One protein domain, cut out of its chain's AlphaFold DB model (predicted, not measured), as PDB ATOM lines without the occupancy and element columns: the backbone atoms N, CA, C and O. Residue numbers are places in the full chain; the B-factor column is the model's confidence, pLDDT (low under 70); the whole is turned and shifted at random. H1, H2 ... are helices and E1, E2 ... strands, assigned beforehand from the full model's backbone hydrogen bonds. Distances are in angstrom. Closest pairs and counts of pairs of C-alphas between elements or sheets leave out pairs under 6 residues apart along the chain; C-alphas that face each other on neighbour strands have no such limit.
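What this domain is: This is residues 3 to 59 of the 83 residues of an uncharacterized protein of Ornithinimicrobium sp. CNJ-824 (UniProt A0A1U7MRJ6). A single helix, H1, has two separate strand hairpins packed on it from two sides: the shorter, E1 and E2, covers its first part, and the longer, E3 and E4, runs along its length. The two hairpins are two small antiparallel sheets of two strands each, and E1 of the one and E3 of the other are near each other, with 7 pairs of C-alphas within 10 A but no pair within 8 A. The printed part has 57 residues with one named helix and four named strands, in the order E1, E2, H1, E3, E4, and its class is mixed, helices and strands. It is compact, with a radius of gyration of the C-alphas of 10.5 A, and rounded, with spans of 31 by 22 by 19 A.

How they stand to each other: Residues 3 to 9 come first and hold no named element. E1, residues 10 to 13, and E2, residues 19 to 23, form a hairpin, antiparallel at 167 degrees between their directions. Across this pair N 10 and O 23 are within hydrogen-bond range at 2.8 A, and so are N 12 and O 21 at 2.9 A. Next comes H1, residues 25 to 39. The closest C-alphas of E1 and H1 are those of Trp 10 and Lys 25, 5.3 A apart; those of E2 and H1 are Ser 22 and Ala 28, 6.5 A apart. In H1, 9 of 11 O i to N i+4 pairs are within hydrogen-bond range. E3, residues 41 to 46, and E4, residues 52 to 58, form the second hairpin, antiparallel at 162 degrees. Here N 43 and O 56 are 2.8 A apart, and N 58 and O 41 are 2.8 A apart, both within hydrogen-bond range. The closest C-alphas of H1 and E3 are those of Ala 32 and Val 43, 6.8 A apart; those of H1 and E4 are Ala 37 and Val 58, 5.6 A apart. E1 and E3 are near each other, with 7 pairs of C-alphas within 10 A. E4 is apart from E1 and from E2, and E2 is apart from E3.

Where its parts are: E1 begins at C-alpha 10, (25.911, -46.648, -17.491), and is 9.9 A from first to last C-alpha. E2 is 11.4 A long. H1 is 21.6 A long and runs from C-alpha 25 at (26.864, -42.736, -20.918) to C-alpha 39. E3 is 16.3 A long. E4 is 16.8 A long and ends at C-alpha 58, (13.519, -31.685, -16.933).

The domain as a whole: The two C-alphas farthest apart are those of Arg 7 and Ser 59, at 31.7 A. The printed part has no cut, and the links E1 to E2, E2 to H1, H1 to E3 and E3 to E4 are tight. The mean pLDDT of the printed part is 85.5, and residues 39 and 59 are under 70.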
ATOM      1  N   LYS A   3      23.396 -44.056 -13.240       92.31
ATOM      2  CA  LYS A   3      24.546 -44.494 -12.429       92.31
ATOM      3  C   LYS A   3      25.507 -45.360 -13.243       92.31
ATOM      4  O   LYS A   3      25.068 -46.174 -14.046       92.31
ATOM      5  N   MET A   4      26.814 -45.220 -13.026       92.00
ATOM      6  CA  MET A   4      27.808 -46.151 -13.577       92.00
ATOM      7  C   MET A   4      27.914 -47.410 -12.704       92.00
ATOM      8  O   MET A   4      28.080 -47.308 -11.490       92.00
ATOM      9  N   ASN A   5      27.828 -48.593 -13.311       89.88
ATOM     10  CA  ASN A   5      27.964 -49.871 -12.615       89.88
ATOM     11  C   ASN A   5      29.439 -50.309 -12.478       89.88
ATOM     12  O   ASN A   5      30.368 -49.691 -13.019       89.88
ATOM     13  N   ASP A   6      29.659 -51.417 -11.771       88.25
ATOM     14  CA  ASP A   6      31.004 -51.944 -11.488       88.25
ATOM     15  C   ASP A   6      31.723 -52.437 -12.747       88.25
ATOM     16  O   ASP A   6      32.947 -52.396 -12.834       88.25
ATOM     17  N   ARG A   7      30.957 -52.801 -13.781       87.44
ATOM     18  CA  ARG A   7      31.468 -53.193 -15.103       87.44
ATOM     19  C   ARG A   7      31.810 -51.993 -15.992       87.44
ATOM     20  O   ARG A   7      32.313 -52.171 -17.093       87.44
ATOM     21  N   GLY A   8      31.542 -50.774 -15.524       86.31
ATOM     22  CA  GLY A   8      31.788 -49.533 -16.256       86.31
ATOM     23  C   GLY A   8      30.733 -49.171 -17.301       86.31
ATOM     24  O   GLY A   8      30.933 -48.227 -18.063       86.31
ATOM     25  N   SER A   9      29.597 -49.865 -17.323       91.19
ATOM     26  CA  SER A   9      28.429 -49.459 -18.108       91.19
ATOM     27  C   SER A   9      27.592 -48.437 -17.342       91.19
ATOM     28  O   SER A   9      27.616 -48.388 -16.112       91.19
ATOM     29  N   TRP A  10      26.828 -47.626 -18.064       93.19
ATOM     30  CA  TRP A  10      25.911 -46.648 -17.491       93.19
ATOM     31  C   TRP A  10      24.489 -47.190 -17.496       93.19
ATOM     32  O   TRP A  10      23.973 -47.612 -18.528       93.19
ATOM     33  N   GLU A  11      23.843 -47.146 -16.342       94.44
ATOM     34  CA  GLU A  11      22.505 -47.671 -16.119       94.44
ATOM     35  C   GLU A  11      21.548 -46.551 -15.725       94.44
ATOM     36  O   GLU A  11      21.933 -45.582 -15.072       94.44
ATOM     37  N   VAL A  12      20.290 -46.675 -16.132       91.88
ATOM     38  CA  VAL A  12      19.204 -45.812 -15.664       91.88
ATOM     39  C   VAL A  12      18.377 -46.620 -14.683       91.88
ATOM     40  O   VAL A  12      17.892 -47.693 -15.034       91.88
ATOM     41  N   LEU A  13      18.231 -46.105 -13.471       91.56
ATOM     42  CA  LEU A  13      17.424 -46.678 -12.401       91.56
ATOM     43  C   LEU A  13      16.201 -45.781 -12.173       91.56
ATOM     44  O   LEU A  13      16.318 -44.556 -12.298       91.56
ATOM     45  N   ASP A  14      15.054 -46.358 -11.839       86.88
ATOM     46  CA  ASP A  14      13.910 -45.598 -11.323       86.88
ATOM     47  C   ASP A  14      14.089 -45.231  -9.836       86.88
ATOM     48  O   ASP A  14      15.169 -45.401  -9.260       86.88
ATOM     49  N   ASP A  15      13.052 -44.648  -9.243       83.50
ATOM     50  CA  ASP A  15      12.963 -44.278  -7.828       83.50
ATOM     51  C   ASP A  15      12.958 -45.493  -6.886       83.50
ATOM     52  O   ASP A  15      13.469 -45.405  -5.771       83.50
ATOM     53  N   THR A  16      12.482 -46.650  -7.353       87.00
ATOM     54  CA  THR A  16      12.557 -47.930  -6.626       87.00
ATOM     55  C   THR A  16      13.937 -48.594  -6.707       87.00
ATOM     56  O   THR A  16      14.175 -49.625  -6.080       87.00
ATOM     57  N   GLY A  17      14.864 -48.019  -7.482       85.12
ATOM     58  CA  GLY A  17      16.180 -48.598  -7.749       85.12
ATOM     59  C   GLY A  17      16.159 -49.707  -8.805       85.12
ATOM     60  O   GLY A  17      17.176 -50.368  -9.024       85.12
ATOM     61  N   LYS A  18      15.037 -49.916  -9.497       90.00
ATOM     62  CA  LYS A  18      14.936 -50.885 -10.585       90.00
ATOM     63  C   LYS A  18      15.596 -50.330 -11.839       90.00
ATOM     64  O   LYS A  18      15.379 -49.196 -12.258       90.00
ATOM     65  N   ARG A  19      16.388 -51.177 -12.495       92.69
ATOM     66  CA  ARG A  19      17.044 -50.839 -13.758       92.69
ATOM     67  C   ARG A  19      16.049 -50.779 -14.912       92.69
ATOM     68  O   ARG A  19      15.422 -51.778 -15.255       92.69
ATOM     69  N   LEU A  20      15.991 -49.619 -15.556       88.50
ATOM     70  CA  LEU A  20      15.208 -49.347 -16.758       88.50
ATOM     71  C   LEU A  20      16.038 -49.463 -18.044       88.50
ATOM     72  O   LEU A  20      15.507 -49.839 -19.084       88.50
ATOM     73  N   PHE A  21      17.331 -49.128 -17.993       90.94
ATOM     74  CA  PHE A  21      18.219 -49.136 -19.162       90.94
ATOM     75  C   PHE A  21      19.678 -49.401 -18.762       90.94
ATOM     76  O   PHE A  21      20.066 -49.103 -17.634       90.94
ATOM     77  N   SER A  22      20.491 -49.928 -19.684       91.62
ATOM     78  CA  SER A  22      21.943 -50.112 -19.534       91.62
ATOM     79  C   SER A  22      22.649 -49.905 -20.879       91.62
ATOM     80  O   SER A  22      22.158 -50.373 -21.906       91.62
ATOM     81  N   GLY A  23      23.777 -49.194 -20.891       91.06
ATOM     82  CA  GLY A  23      24.578 -48.951 -22.092       91.06
ATOM     83  C   GLY A  23      25.645 -47.876 -21.892       91.06
ATOM     84  O   GLY A  23      26.155 -47.681 -20.792       91.06
ATOM     85  N   ASP A  24      25.983 -47.156 -22.960       90.88
ATOM     86  CA  ASP A  24      26.944 -46.050 -22.897       90.88
ATOM     87  C   ASP A  24      26.357 -44.810 -22.209       90.88
ATOM     88  O   ASP A  24      25.146 -44.561 -22.258       90.88
ATOM     89  N   LYS A  25      27.233 -43.963 -21.649       86.69
ATOM     90  CA  LYS A  25      26.864 -42.736 -20.918       86.69
ATOM     91  C   LYS A  25      25.859 -41.869 -21.672       86.69
ATOM     92  O   LYS A  25      24.834 -41.482 -21.116       86.69
ATOM     93  N   LEU A  26      26.136 -41.590 -22.948       88.81
ATOM     94  CA  LEU A  26      25.296 -40.732 -23.790       88.81
ATOM     95  C   LEU A  26      23.894 -41.318 -23.992       88.81
ATOM     96  O   LEU A  26      22.901 -40.594 -23.923       88.81
ATOM     97  N   ARG A  27      23.797 -42.638 -24.198       88.88
ATOM     98  CA  ARG A  27      22.513 -43.325 -24.388       88.88
ATOM     99  C   ARG A  27      21.709 -43.367 -23.092       88.88
ATOM    100  O   ARG A  27      20.519 -43.061 -23.123       88.88
ATOM    101  N   ALA A  28      22.358 -43.663 -21.966       89.25
ATOM    102  CA  ALA A  28      21.720 -43.671 -20.651       89.25
ATOM    103  C   ALA A  28      21.190 -42.277 -20.266       89.25
ATOM    104  O   ALA A  28      20.035 -42.137 -19.865       89.25
ATOM    105  N   GLN A  29      21.985 -41.224 -20.482       87.12
ATOM    106  CA  GLN A  29      21.549 -39.841 -20.264       87.12
ATOM    107  C   GLN A  29      20.394 -39.441 -21.190       87.12
ATOM    108  O   GLN A  29      19.419 -38.846 -20.733       87.12
ATOM    109  N   GLY A  30      20.465 -39.788 -22.479       87.00
ATOM    110  CA  GLY A  30      19.393 -39.512 -23.437       87.00
ATOM    111  C   GLY A  30      18.089 -40.247 -23.107       87.00
ATOM    112  O   GLY A  30      17.004 -39.683 -23.256       87.00
ATOM    113  N   PHE A  31      18.172 -41.489 -22.624       87.56
ATOM    114  CA  PHE A  31      17.017 -42.245 -22.143       87.56
ATOM    115  C   PHE A  31      16.380 -41.576 -20.919       87.56
ATOM    116  O   PHE A  31      15.182 -41.297 -20.936       87.56
ATOM    117  N   ALA A  32      17.181 -41.238 -19.904       85.94
ATOM    118  CA  ALA A  32      16.690 -40.591 -18.690       85.94
ATOM    119  C   ALA A  32      16.054 -39.220 -18.973       85.94
ATOM    120  O   ALA A  32      14.965 -38.937 -18.480       85.94
ATOM    121  N   ARG A  33      16.668 -38.402 -19.844       83.50
ATOM    122  CA  ARG A  33      16.090 -37.119 -20.282       83.50
ATOM    123  C   ARG A  33      14.728 -37.296 -20.943       83.50
ATOM    124  O   ARG A  33      13.803 -36.575 -20.597       83.50
ATOM    125  N   ARG A  34      14.586 -38.254 -21.867       83.31
ATOM    126  CA  ARG A  34      13.303 -38.520 -22.539       83.31
ATOM    127  C   ARG A  34      12.235 -39.019 -21.574       83.31
ATOM    128  O   ARG A  34      11.085 -38.627 -21.709       83.31
ATOM    129  N   ARG A  35      12.608 -39.845 -20.594       80.69
ATOM    130  CA  ARG A  35      11.663 -40.350 -19.593       80.69
ATOM    131  C   ARG A  35      11.154 -39.226 -18.688       80.69
ATOM    132  O   ARG A  35       9.944 -39.070 -18.559       80.69
ATOM    133  N   CYS A  36      12.054 -38.403 -18.149       79.25
ATOM    134  CA  CYS A  36      11.684 -37.264 -17.305       79.25
ATOM    135  C   CYS A  36      11.016 -36.123 -18.083       79.25
ATOM    136  O   CYS A  36      10.286 -35.339 -17.500       79.25
ATOM    137  N   ALA A  37      11.205 -36.040 -19.401       76.81
ATOM    138  CA  ALA A  37      10.503 -35.083 -20.256       76.81
ATOM    139  C   ALA A  37       8.988 -35.341 -20.353       76.81
ATOM    140  O   ALA A  37       8.227 -34.411 -20.621       76.81
ATOM    141  N   VAL A  38       8.556 -36.587 -20.135       71.62
ATOM    142  CA  VAL A  38       7.138 -36.973 -20.153       71.62
ATOM    143  C   VAL A  38       6.465 -36.665 -18.816       71.62
ATOM    144  O   VAL A  38       5.364 -36.130 -18.801       71.62
ATOM    145  N   GLU A  39       7.129 -36.971 -17.701       68.69
ATOM    146  CA  GLU A  39       6.539 -36.864 -16.355       68.69
ATOM    147  C   GLU A  39       6.868 -35.539 -15.650       68.69
ATOM    148  O   GLU A  39       6.156 -35.124 -14.739       68.69
ATOM    149  N   GLY A  40       7.912 -34.837 -16.095       72.19
ATOM    150  CA  GLY A  40       8.554 -33.793 -15.304       72.19
ATOM    151  C   GLY A  40       9.402 -34.391 -14.175       72.19
ATOM    152  O   GLY A  40       9.162 -35.504 -13.716       72.19
ATOM    153  N   GLY A  41      10.434 -33.674 -13.733       78.94
ATOM    154  CA  GLY A  41      11.249 -34.079 -12.580       78.94
ATOM    155  C   GLY A  41      12.726 -33.756 -12.754       78.94
ATOM    156  O   GLY A  41      13.101 -33.003 -13.650       78.94
ATOM    157  N   SER A  42      13.586 -34.325 -11.910       80.12
ATOM    158  CA  SER A  42      15.037 -34.193 -12.048       80.12
ATOM    159  C   SER A  42      15.725 -35.539 -12.268       80.12
ATOM    160  O   SER A  42      15.286 -36.597 -11.817       80.12
ATOM    161  N   VAL A  43      16.817 -35.501 -13.031       83.00
ATOM    162  CA  VAL A  43      17.688 -36.645 -13.297       83.00
ATOM    163  C   VAL A  43      19.045 -36.371 -12.672       83.00
ATOM    164  O   VAL A  43      19.822 -35.581 -13.208       83.00
ATOM    165  N   ALA A  44      19.363 -37.089 -11.598       87.56
ATOM    166  CA  ALA A  44      20.718 -37.159 -11.064       87.56
ATOM    167  C   ALA A  44      21.575 -38.150 -11.870       87.56
ATOM    168  O   ALA A  44      21.129 -39.256 -12.195       87.56
ATOM    169  N   VAL A  45      22.808 -37.750 -12.177       86.56
ATOM    170  CA  VAL A  45      23.857 -38.570 -12.787       86.56
ATOM    171  C   VAL A  45      24.928 -38.826 -11.740       86.56
ATOM    172  O   VAL A  45      25.563 -37.896 -11.251       86.56
ATOM    173  N   VAL A  46      25.146 -40.095 -11.431       89.81
ATOM    174  CA  VAL A  46      25.983 -40.562 -10.333       89.81
ATOM    175  C   VAL A  46      27.140 -41.392 -10.890       89.81
ATOM    176  O   VAL A  46      26.969 -42.207 -11.802       89.81
ATOM    177  N   SER A  47      28.337 -41.166 -10.362       84.81
ATOM    178  CA  SER A  47      29.533 -41.942 -10.664       84.81
ATOM    179  C   SER A  47      29.434 -43.358 -10.076       84.81
ATOM    180  O   SER A  47      28.491 -43.707  -9.360       84.81
ATOM    181  N   ARG A  48      30.447 -44.187 -10.348       84.38
ATOM    182  CA  ARG A  48      30.557 -45.518  -9.735       84.38
ATOM    183  C   ARG A  48      30.637 -45.445  -8.206       84.38
ATOM    184  O   ARG A  48      30.051 -46.281  -7.529       84.38
ATOM    185  N   THR A  49      31.335 -44.446  -7.668       85.38
ATOM    186  CA  THR A  49      31.565 -44.281  -6.224       85.38
ATOM    187  C   THR A  49      30.367 -43.684  -5.484       85.38
ATOM    188  O   THR A  49      30.433 -43.509  -4.274       85.38
ATOM    189  N   GLY A  50      29.265 -43.382  -6.182       82.44
ATOM    190  CA  GLY A  50      28.101 -42.723  -5.585       82.44
ATOM    191  C   GLY A  50      28.179 -41.195  -5.607       82.44
ATOM    192  O   GLY A  50      27.262 -40.534  -5.136       82.44
ATOM    193  N   GLU A  51      29.235 -40.625  -6.185       88.12
ATOM    194  CA  GLU A  51      29.381 -39.177  -6.326       88.12
ATOM    195  C   GLU A  51      28.411 -38.634  -7.381       88.12
ATOM    196  O   GLU A  51      28.372 -39.116  -8.516       88.12
ATOM    197  N   GLN A  52      27.638 -37.609  -7.032       90.19
ATOM    198  CA  GLN A  52      26.787 -36.919  -7.994       90.19
ATOM    199  C   GLN A  52      27.647 -36.055  -8.922       90.19
ATOM    200  O   GLN A  52      28.224 -35.056  -8.511       90.19
ATOM    201  N   LEU A  53      27.703 -36.434 -10.197       86.94
ATOM    202  CA  LEU A  53      28.481 -35.734 -11.221       86.94
ATOM    203  C   LEU A  53      27.698 -34.588 -11.861       86.94
ATOM    204  O   LEU A  53      28.282 -33.614 -12.326       86.94
ATOM    205  N   ALA A  54      26.379 -34.746 -11.976       85.50
ATOM    206  CA  ALA A  54      25.492 -33.746 -12.551       85.50
ATOM    207  C   ALA A  54      24.045 -34.008 -12.133       85.50
ATOM    208  O   ALA A  54      23.665 -35.143 -11.853       85.50
ATOM    209  N   GLU A  55      23.218 -32.973 -12.190       85.88
ATOM    210  CA  GLU A  55      21.767 -33.089 -12.119       85.88
ATOM    211  C   GLU A  55      21.143 -32.216 -13.199       85.88
ATOM    212  O   GLU A  55      21.619 -31.117 -13.483       85.88
ATOM    213  N   PHE A  56      20.084 -32.720 -13.827       81.19
ATOM    214  CA  PHE A  56      19.320 -31.959 -14.805       81.19
ATOM    215  C   PHE A  56      17.850 -31.983 -14.415       81.19
ATOM    216  O   PHE A  56      17.235 -33.049 -14.385       81.19
ATOM    217  N   ALA A  57      17.282 -30.808 -14.156       78.12
ATOM    218  CA  ALA A  57      15.841 -30.641 -14.075       78.12
ATOM    219  C   ALA A  57      15.255 -30.695 -15.492       78.12
ATOM    220  O   ALA A  57      15.709 -29.993 -16.399       78.12
ATOM    221  N   VAL A  58      14.259 -31.550 -15.687       73.81
ATOM    222  CA  VAL A  58      13.519 -31.685 -16.933       73.81
ATOM    223  C   VAL A  58      12.090 -31.243 -16.659       73.81
ATOM    224  O   VAL A  58      11.334 -31.906 -15.950       73.81
ATOM    225  N   SER A  59      11.720 -30.087 -17.203       68.94
ATOM    226  CA  SER A  59      10.326 -29.659 -17.197       68.94
ATOM    227  C   SER A  59       9.515 -30.579 -18.117       68.94
ATOM    228  O   SER A  59      10.009 -30.929 -19.195       68.94
TER     229      SER A  59